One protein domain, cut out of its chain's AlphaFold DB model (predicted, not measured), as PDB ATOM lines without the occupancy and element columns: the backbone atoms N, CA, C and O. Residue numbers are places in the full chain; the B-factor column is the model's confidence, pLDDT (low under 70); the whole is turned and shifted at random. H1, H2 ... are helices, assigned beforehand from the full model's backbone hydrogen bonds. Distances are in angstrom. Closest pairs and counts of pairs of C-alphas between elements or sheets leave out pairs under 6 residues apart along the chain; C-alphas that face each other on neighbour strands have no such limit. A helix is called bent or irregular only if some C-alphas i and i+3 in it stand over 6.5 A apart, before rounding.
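What this domain is: This is residues 35 to 91 of the 93 residues of the protein "Excalibur calcium-binding domain-containing protein" of Pleomorphomonas sp. CF100 (UniProt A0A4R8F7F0). A small, loop-rich body has helix H2 in its middle, with the very short H1 packed on one side of it and the longer H3 crossing it steeply on another side. The long loop of residues 59 to 79 arches over H2 from the H1 side to the H3 side, and H1 and H3 do not meet. The printed part has 57 residues with three named helices, in the order H1, H2, H3, and no named strand; the class is all helix, though under half of the residues, 25 of the 57, are in named elements. The whole is compact, with a radius of gyration of the C-alphas of 9.9 A, and its rounded outline spans 27 by 22 by 19 A.

Where its parts are: H1 comes first, residues 35 to 39, with C-alpha 35 at (129.658, 92.110, 76.732) and 7.0 A from first to last C-alpha. H2 follows as residues 50 to 58, 12.2 A long, beginning at C-alpha 50 at (126.502, 106.819, 71.931). H3 is the longest helix, residues 80 to 90, 15.2 A from first to last C-alpha, and ends at C-alpha 90 at (129.280, 101.522, 82.853). No helix is bent or irregular.

How they stand to each other: H1 touches H2, and their closest C-alphas, those of Leu 38 and Leu 56, are 5.7 A apart. The centres of these two helices are 10.6 A apart. H2 also touches H3, with the C-alphas of Arg 51 and Ile 86 the closest at 6.4 A and the centres 9.7 A apart. H2 and H3 run the same way at a steep tilt of 69.7 degrees, only just short of about perpendicular. H1 and H3 are apart. In H2 and H3 every O i to N i+4 pair is within hydrogen-bond range; in H1 it is 0 of 1, beside 1 of 2 O i to N i+3 pairs.

The domain as a whole: The two C-alphas farthest apart are those of Arg 40 and Glu 81, at 27.5 A, while the first and last printed C-alphas, those of Ala 35 and Gly 91, are 12.1 A apart. The printed part has no cut. The link from H1 to H2, 10 residues, is short, and the link from H2 to H3, 21 residues, is long; the C-alphas of this long link, residues 59 to 79, lie 4 to 13 A from the mean of all C-alphas. The mean pLDDT of the printed part is 89.2. Confidence is low, under 70, in residues 35 to 41, of which 35 to 39 belong to H1, whose mean pLDDT is 54.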
ATOM      1  N   ALA A  35     128.694  91.569  77.699       53.28
ATOM      2  CA  ALA A  35     129.658  92.110  76.732       53.28
ATOM      3  C   ALA A  35     129.951  91.132  75.581       53.28
ATOM      4  O   ALA A  35     130.213  91.545  74.455       53.28
ATOM      5  N   THR A  36     129.840  89.823  75.828       50.53
ATOM      6  CA  THR A  36     130.106  88.787  74.816       50.53
ATOM      7  C   THR A  36     129.063  88.755  73.696       50.53
ATOM      8  O   THR A  36     129.383  88.341  72.580       50.53
ATOM      9  N   VAL A  37     127.838  89.228  73.954       52.12
ATOM     10  CA  VAL A  37     126.757  89.273  72.958       52.12
ATOM     11  C   VAL A  37     127.002  90.380  71.925       52.12
ATOM     12  O   VAL A  37     126.766  90.156  70.739       52.12
ATOM     13  N   LEU A  38     127.564  91.526  72.329       56.00
ATOM     14  CA  LEU A  38     127.858  92.641  71.414       56.00
ATOM     15  C   LEU A  38     128.998  92.321  70.428       56.00
ATOM     16  O   LEU A  38     128.971  92.761  69.277       56.00
ATOM     17  N   VAL A  39     129.965  91.491  70.832       56.72
ATOM     18  CA  VAL A  39     131.140  91.147  70.006       56.72
ATOM     19  C   VAL A  39     130.785  90.305  68.778       56.72
ATOM     20  O   VAL A  39     131.466  90.388  67.754       56.72
ATOM     21  N   ARG A  40     129.714  89.498  68.817       57.62
ATOM     22  CA  ARG A  40     129.339  88.609  67.699       57.62
ATOM     23  C   ARG A  40     128.494  89.293  66.618       57.62
ATOM     24  O   ARG A  40     127.506  88.733  66.154       57.62
ATOM     25  N   GLY A  41     128.933  90.467  66.162       64.75
ATOM     26  CA  GLY A  41     128.411  91.103  64.945       64.75
ATOM     27  C   GLY A  41     128.027  92.573  65.072       64.75
ATOM     28  O   GLY A  41     127.613  93.162  64.072       64.75
ATOM     29  N   GLY A  42     128.173  93.179  66.254       76.06
ATOM     30  CA  GLY A  42     127.984  94.615  66.410       76.06
ATOM     31  C   GLY A  42     129.018  95.404  65.602       76.06
ATOM     32  O   GLY A  42     130.211  95.107  65.623       76.06
ATOM     33  N   THR A  43     128.556  96.409  64.867       90.00
ATOM     34  CA  THR A  43     129.406  97.407  64.201       90.00
ATOM     35  C   THR A  43     128.831  98.791  64.480       90.00
ATOM     36  O   THR A  43     127.689  98.907  64.921       90.00
ATOM     37  N   CYS A  44     129.541  99.866  64.136       93.12
ATOM     38  CA  CYS A  44     128.988 101.220  64.280       93.12
ATOM     39  C   CYS A  44     127.669 101.451  63.511       93.12
ATOM     40  O   CYS A  44     126.950 102.405  63.790       93.12
ATOM     41  N   LYS A  45     127.324 100.573  62.554       90.44
ATOM     42  CA  LYS A  45     126.052 100.615  61.814       90.44
ATOM     43  C   LYS A  45     124.879  99.988  62.566       90.44
ATOM     44  O   LYS A  45     123.741 100.191  62.160       90.44
ATOM     45  N   THR A  46     125.143  99.177  63.588       90.69
ATOM     46  CA  THR A  46     124.099  98.475  64.353       90.69
ATOM     47  C   THR A  46     123.708  99.214  65.625       90.69
ATOM     48  O   THR A  46     122.690  98.877  66.213       90.69
ATOM     49  N   VAL A  47     124.508 100.191  66.058       92.75
ATOM     50  CA  VAL A  47     124.245 101.013  67.245       92.75
ATOM     51  C   VAL A  47     123.507 102.289  66.852       92.75
ATOM     52  O   VAL A  47     123.746 102.858  65.786       92.75
ATOM     53  N   SER A  48     122.600 102.732  67.714       94.12
ATOM     54  CA  SER A  48     121.735 103.895  67.480       94.12
ATOM     55  C   SER A  48     121.987 105.043  68.457       94.12
ATOM     56  O   SER A  48     121.487 106.149  68.266       94.12
ATOM     57  N   SER A  49     122.784 104.795  69.496       96.12
ATOM     58  CA  SER A  49     123.111 105.765  70.533       96.12
ATOM     59  C   SER A  49     124.587 105.699  70.915       96.12
ATOM     60  O   SER A  49     125.223 104.651  70.796       96.12
ATOM     61  N   CYS A  50     125.126 106.810  71.435       97.00
ATOM     62  CA  CYS A  50     126.502 106.819  71.931       97.00
ATOM     63  C   CYS A  50     126.706 105.780  73.042       97.00
ATOM     64  O   CYS A  50     127.738 105.127  73.086       97.00
ATOM     65  N   ARG A  51     125.699 105.546  73.896       96.19
ATOM     66  CA  ARG A  51     125.790 104.529  74.951       96.19
ATOM     67  C   ARG A  51     126.034 103.130  74.391       96.19
ATOM     68  O   ARG A  51     126.981 102.478  74.810       96.19
ATOM     69  N   GLU A  52     125.230 102.710  73.418       94.31
ATOM     70  CA  GLU A  52     125.408 101.415  72.750       94.31
ATOM     71  C   GLU A  52     126.766 101.326  72.038       94.31
ATOM     72  O   GLU A  52     127.376 100.260  72.013       94.31
ATOM     73  N   ALA A  53     127.261 102.436  71.477       95.50
ATOM     74  CA  ALA A  53     128.591 102.483  70.872       95.50
ATOM     75  C   ALA A  53     129.713 102.272  71.898       95.50
ATOM     76  O   ALA A  53     130.630 101.496  71.631       95.50
ATOM     77  N   VAL A  54     129.633 102.907  73.073       95.62
ATOM     78  CA  VAL A  54     130.612 102.686  74.149       95.62
ATOM     79  C   VAL A  54     130.511 101.256  74.685       95.62
ATOM     80  O   VAL A  54     131.533 100.605  74.857       95.62
ATOM     81  N   GLU A  55     129.306 100.719  74.883       93.94
ATOM     82  CA  GLU A  55     129.118  99.323  75.308       93.94
ATOM     83  C   GLU A  55     129.699  98.332  74.284       93.94
ATOM     84  O   GLU A  55     130.368  97.367  74.661       93.94
ATOM     85  N   LEU A  56     129.511  98.593  72.986       93.00
ATOM     86  CA  LEU A  56     130.108  97.811  71.903       93.00
ATOM     87  C   LEU A  56     131.641  97.894  71.926       93.00
ATOM     88  O   LEU A  56     132.318  96.871  71.781       93.00
ATOM     89  N   TRP A  57     132.188  99.097  72.115       93.75
ATOM     90  CA  TRP A  57     133.630  99.317  72.181       93.75
ATOM     91  C   TRP A  57     134.251  98.605  73.383       93.75
ATOM     92  O   TRP A  57     135.168  97.802  73.211       93.75
ATOM     93  N   CYS A  58     133.677  98.797  74.570       92.81
ATOM     94  CA  CYS A  58     134.089  98.135  75.805       92.81
ATOM     95  C   CYS A  58     133.871  96.619  75.777       92.81
ATOM     96  O   CYS A  58     134.561  95.878  76.475       92.81
ATOM     97  N   GLY A  59     132.968  96.133  74.924       88.94
ATOM     98  CA  GLY A  59     132.835  94.712  74.625       88.94
ATOM     99  C   GLY A  59     134.027  94.118  73.875       88.94
ATOM    100  O   GLY A  59     134.162  92.899  73.839       88.94
ATOM    101  N   GLY A  60     134.918  94.940  73.313       89.31
ATOM    102  CA  GLY A  60     136.123  94.506  72.603       89.31
ATOM    103  C   GLY A  60     136.094  94.772  71.097       89.31
ATOM    104  O   GLY A  60     136.988  94.322  70.374       89.31
ATOM    105  N   TYR A  61     135.100  95.507  70.588       92.31
ATOM    106  CA  TYR A  61     135.103  95.970  69.201       92.31
ATOM    107  C   TYR A  61     136.048  97.170  69.041       92.31
ATOM    108  O   TYR A  61     135.617  98.312  68.926       92.31
ATOM    109  N   ASN A  62     137.358  96.912  69.006       89.25
ATOM    110  CA  ASN A  62     138.386  97.962  68.916       89.25
ATOM    111  C   ASN A  62     138.227  98.879  67.691       89.25
ATOM    112  O   ASN A  62     138.612 100.035  67.742       89.25
ATOM    113  N   ARG A  63     137.624  98.384  66.598       92.00
ATOM    114  CA  ARG A  63     137.333  99.198  65.406       92.00
ATOM    115  C   ARG A  63     136.237 100.251  65.613       92.00
ATOM    116  O   ARG A  63     135.967 100.982  64.666       92.00
ATOM    117  N   ALA A  64     135.593 100.305  66.781       94.12
ATOM    118  CA  ALA A  64     134.681 101.393  67.117       94.12
ATOM    119  C   ALA A  64     135.397 102.750  67.055       94.12
ATOM    120  O   ALA A  64     134.825 103.693  66.524       94.12
ATOM    121  N   ASP A  65     136.637 102.806  67.545       94.44
ATOM    122  CA  ASP A  65     137.536 103.963  67.521       94.44
ATOM    123  C   ASP A  65     138.696 103.651  66.555       94.44
ATOM    124  O   ASP A  65     139.733 103.101  66.927       94.44
ATOM    125  N   GLY A  66     138.451 103.845  65.257       92.81
ATOM    126  CA  GLY A  66     139.376 103.417  64.202       92.81
ATOM    127  C   GLY A  66     140.594 104.328  64.040       92.81
ATOM    128  O   GLY A  66     141.660 103.869  63.620       92.81
ATOM    129  N   ASP A  67     140.438 105.603  64.364       92.88
ATOM    130  CA  ASP A  67     141.448 106.655  64.293       92.88
ATOM    131  C   ASP A  67     142.103 106.959  65.651       92.88
ATOM    132  O   ASP A  67     143.122 107.652  65.681       92.88
ATOM    133  N   HIS A  68     141.643 106.308  66.726       93.81
ATOM    134  CA  HIS A  68     142.224 106.332  68.073       93.81
ATOM    135  C   HIS A  68     142.173 107.719  68.722       93.81
ATOM    136  O   HIS A  68     143.078 108.106  69.473       93.81
ATOM    137  N   ASP A  69     141.129 108.487  68.424       94.06
ATOM    138  CA  ASP A  69     140.905 109.805  69.010       94.06
ATOM    139  C   ASP A  69     140.159 109.722  70.361       94.06
ATOM    140  O   ASP A  69     140.082 110.704  71.112       94.06
ATOM    141  N   GLY A  70     139.688 108.524  70.722       94.62
ATOM    142  CA  GLY A  70     138.914 108.250  71.925       94.62
ATOM    143  C   GLY A  70     137.411 108.489  71.767       94.62
ATOM    144  O   GLY A  70     136.731 108.662  72.784       94.62
ATOM    145  N   ILE A  71     136.896 108.544  70.535       96.56
ATOM    146  CA  ILE A  71     135.479 108.709  70.206       96.56
ATOM    147  C   ILE A  71     135.004 107.502  69.371       96.56
ATOM    148  O   ILE A  71     135.125 107.486  68.150       96.56
ATOM    149  N   PRO A  72     134.390 106.478  69.994       96.12
ATOM    150  CA  PRO A  72     133.875 105.334  69.260       96.12
ATOM    151  C   PRO A  72     132.647 105.722  68.437       96.12
ATOM    152  O   PRO A  72     131.729 106.364  68.949       96.12
ATOM    153  N   CYS A  73     132.569 105.240  67.197       95.69
ATOM    154  CA  CYS A  73     131.410 105.397  66.322       95.69
ATOM    155  C   CYS A  73     130.895 106.853  66.297       95.69
ATOM    156  O   CYS A  73     129.803 107.166  66.782       95.69
ATOM    157  N   GLU A  74     131.689 107.744  65.706       94.38
ATOM    158  CA  GLU A  74     131.458 109.197  65.577       94.38
ATOM    159  C   GLU A  74     130.070 109.588  65.025       94.38
ATOM    160  O   GLU A  74     129.588 110.709  65.196       94.38
ATOM    161  N   ASN A  75     129.394 108.654  64.348       92.94
ATOM    162  CA  ASN A  75     128.024 108.829  63.879       92.94
ATOM    163  C   ASN A  75     127.015 109.018  65.022       92.94
ATOM    164  O   ASN A  75     125.953 109.594  64.791       92.94
ATOM    165  N   VAL A  76     127.323 108.526  66.226       96.25
ATOM    166  CA  VAL A  76     126.455 108.613  67.411       96.25
ATOM    167  C   VAL A  76     127.133 109.247  68.627       96.25
ATOM    168  O   VAL A  76     126.429 109.820  69.459       96.25
ATOM    169  N   CYS A  77     128.461 109.170  68.752       97.06
ATOM    170  CA  CYS A  77     129.225 109.881  69.780       97.06
ATOM    171  C   CYS A  77     129.862 111.150  69.204       97.06
ATOM    172  O   CYS A  77     130.437 111.117  68.123       97.06
ATOM    173  N   HIS A  78     129.786 112.271  69.927       95.19
ATOM    174  CA  HIS A  78     130.217 113.578  69.399       95.19
ATOM    175  C   HIS A  78     131.362 114.232  70.179       95.19
ATOM    176  O   HIS A  78     131.857 115.282  69.778       95.19
ATOM    177  N   SER A  79     131.761 113.669  71.322       97.25
ATOM    178  CA  SER A  79     132.866 114.207  72.121       97.25
ATOM    179  C   SER A  79     133.473 113.155  73.041       97.25
ATOM    180  O   SER A  79     132.777 112.267  73.536       97.25
ATOM    181  N   ARG A  80     134.761 113.318  73.353       96.69
ATOM    182  CA  ARG A  80     135.467 112.480  74.332       96.69
ATOM    183  C   ARG A  80     134.874 112.590  75.735       96.69
ATOM    184  O   ARG A  80     134.825 111.600  76.451       96.69
ATOM    185  N   GLU A  81     134.389 113.766  76.126       97.38
ATOM    186  CA  GLU A  81     133.755 113.970  77.436       97.38
ATOM    187  C   GLU A  81     132.455 113.172  77.571       97.38
ATOM    188  O   GLU A  81     132.205 112.570  78.614       97.38
ATOM    189  N   GLN A  82     131.649 113.097  76.505       97.19
ATOM    190  CA  GLN A  82     130.458 112.247  76.478       97.19
ATOM    191  C   GLN A  82     130.827 110.769  76.660       97.19
ATOM    192  O   GLN A  82     130.184 110.065  77.436       97.19
ATOM    193  N   VAL A  83     131.863 110.316  75.956       97.19
ATOM    194  CA  VAL A  83     132.338 108.928  75.991       97.19
ATOM    195  C   VAL A  83     132.867 108.575  77.375       97.19
ATOM    196  O   VAL A  83     132.406 107.601  77.957       97.19
ATOM    197  N   GLN A  84     133.739 109.410  77.944       96.81
ATOM    198  CA  GLN A  84     134.296 109.228  79.288       96.81
ATOM    199  C   GLN A  84     133.211 109.197  80.364       96.81
ATOM    200  O   GLN A  84     133.262 108.385  81.284       96.81
ATOM    201  N   LYS A  85     132.192 110.054  80.242       97.25
ATOM    202  CA  LYS A  85     131.046 110.025  81.152       97.25
ATOM    203  C   LYS A  85     130.331 108.673  81.098       97.25
ATOM    204  O   LYS A  85     130.042 108.100  82.142       97.25
ATOM    205  N   ILE A  86     130.059 108.162  79.898       96.44
ATOM    206  CA  ILE A  86     129.389 106.869  79.718       96.44
ATOM    207  C   ILE A  86     130.278 105.724  80.216       96.44
ATOM    208  O   ILE A  86     129.781 104.849  80.913       96.44
ATOM    209  N   GLN A  87     131.574 105.753  79.906       95.56
ATOM    210  CA  GLN A  87     132.589 104.816  80.396       95.56
ATOM    211  C   GLN A  87     132.590 104.723  81.926       95.56
ATOM    212  O   GLN A  87     132.465 103.626  82.470       95.56
ATOM    213  N   ALA A  88     132.598 105.867  82.617       96.06
ATOM    214  CA  ALA A  88     132.503 105.930  84.073       96.06
ATOM    215  C   ALA A  88     131.157 105.400  84.607       96.06
ATOM    216  O   ALA A  88     131.110 104.767  85.659       96.06
ATOM    217  N   GLU A  89     130.051 105.629  83.889       94.75
ATOM    218  CA  GLU A  89     128.733 105.091  84.254       94.75
ATOM    219  C   GLU A  89     128.648 103.562  84.116       94.75
ATOM    220  O   GLU A  89     127.938 102.925  84.896       94.75
ATOM    221  N   ILE A  90     129.318 102.972  83.121       91.19
ATOM    222  CA  ILE A  90     129.280 101.522  82.853       91.19
ATOM    223  C   ILE A  90     130.463 100.753  83.455       91.19
ATOM    224  O   ILE A  90     130.412  99.527  83.519       91.19
ATOM    225  N   GLY A  91     131.497 101.453  83.927       92.44
ATOM    226  CA  GLY A  91     132.679 100.870  84.556       92.44
ATOM    227  C   GLY A  91     133.649 100.210  83.572       92.44
ATOM    228  O   GLY A  91     134.186  99.147  83.884       92.44
TER     229      GLY A  91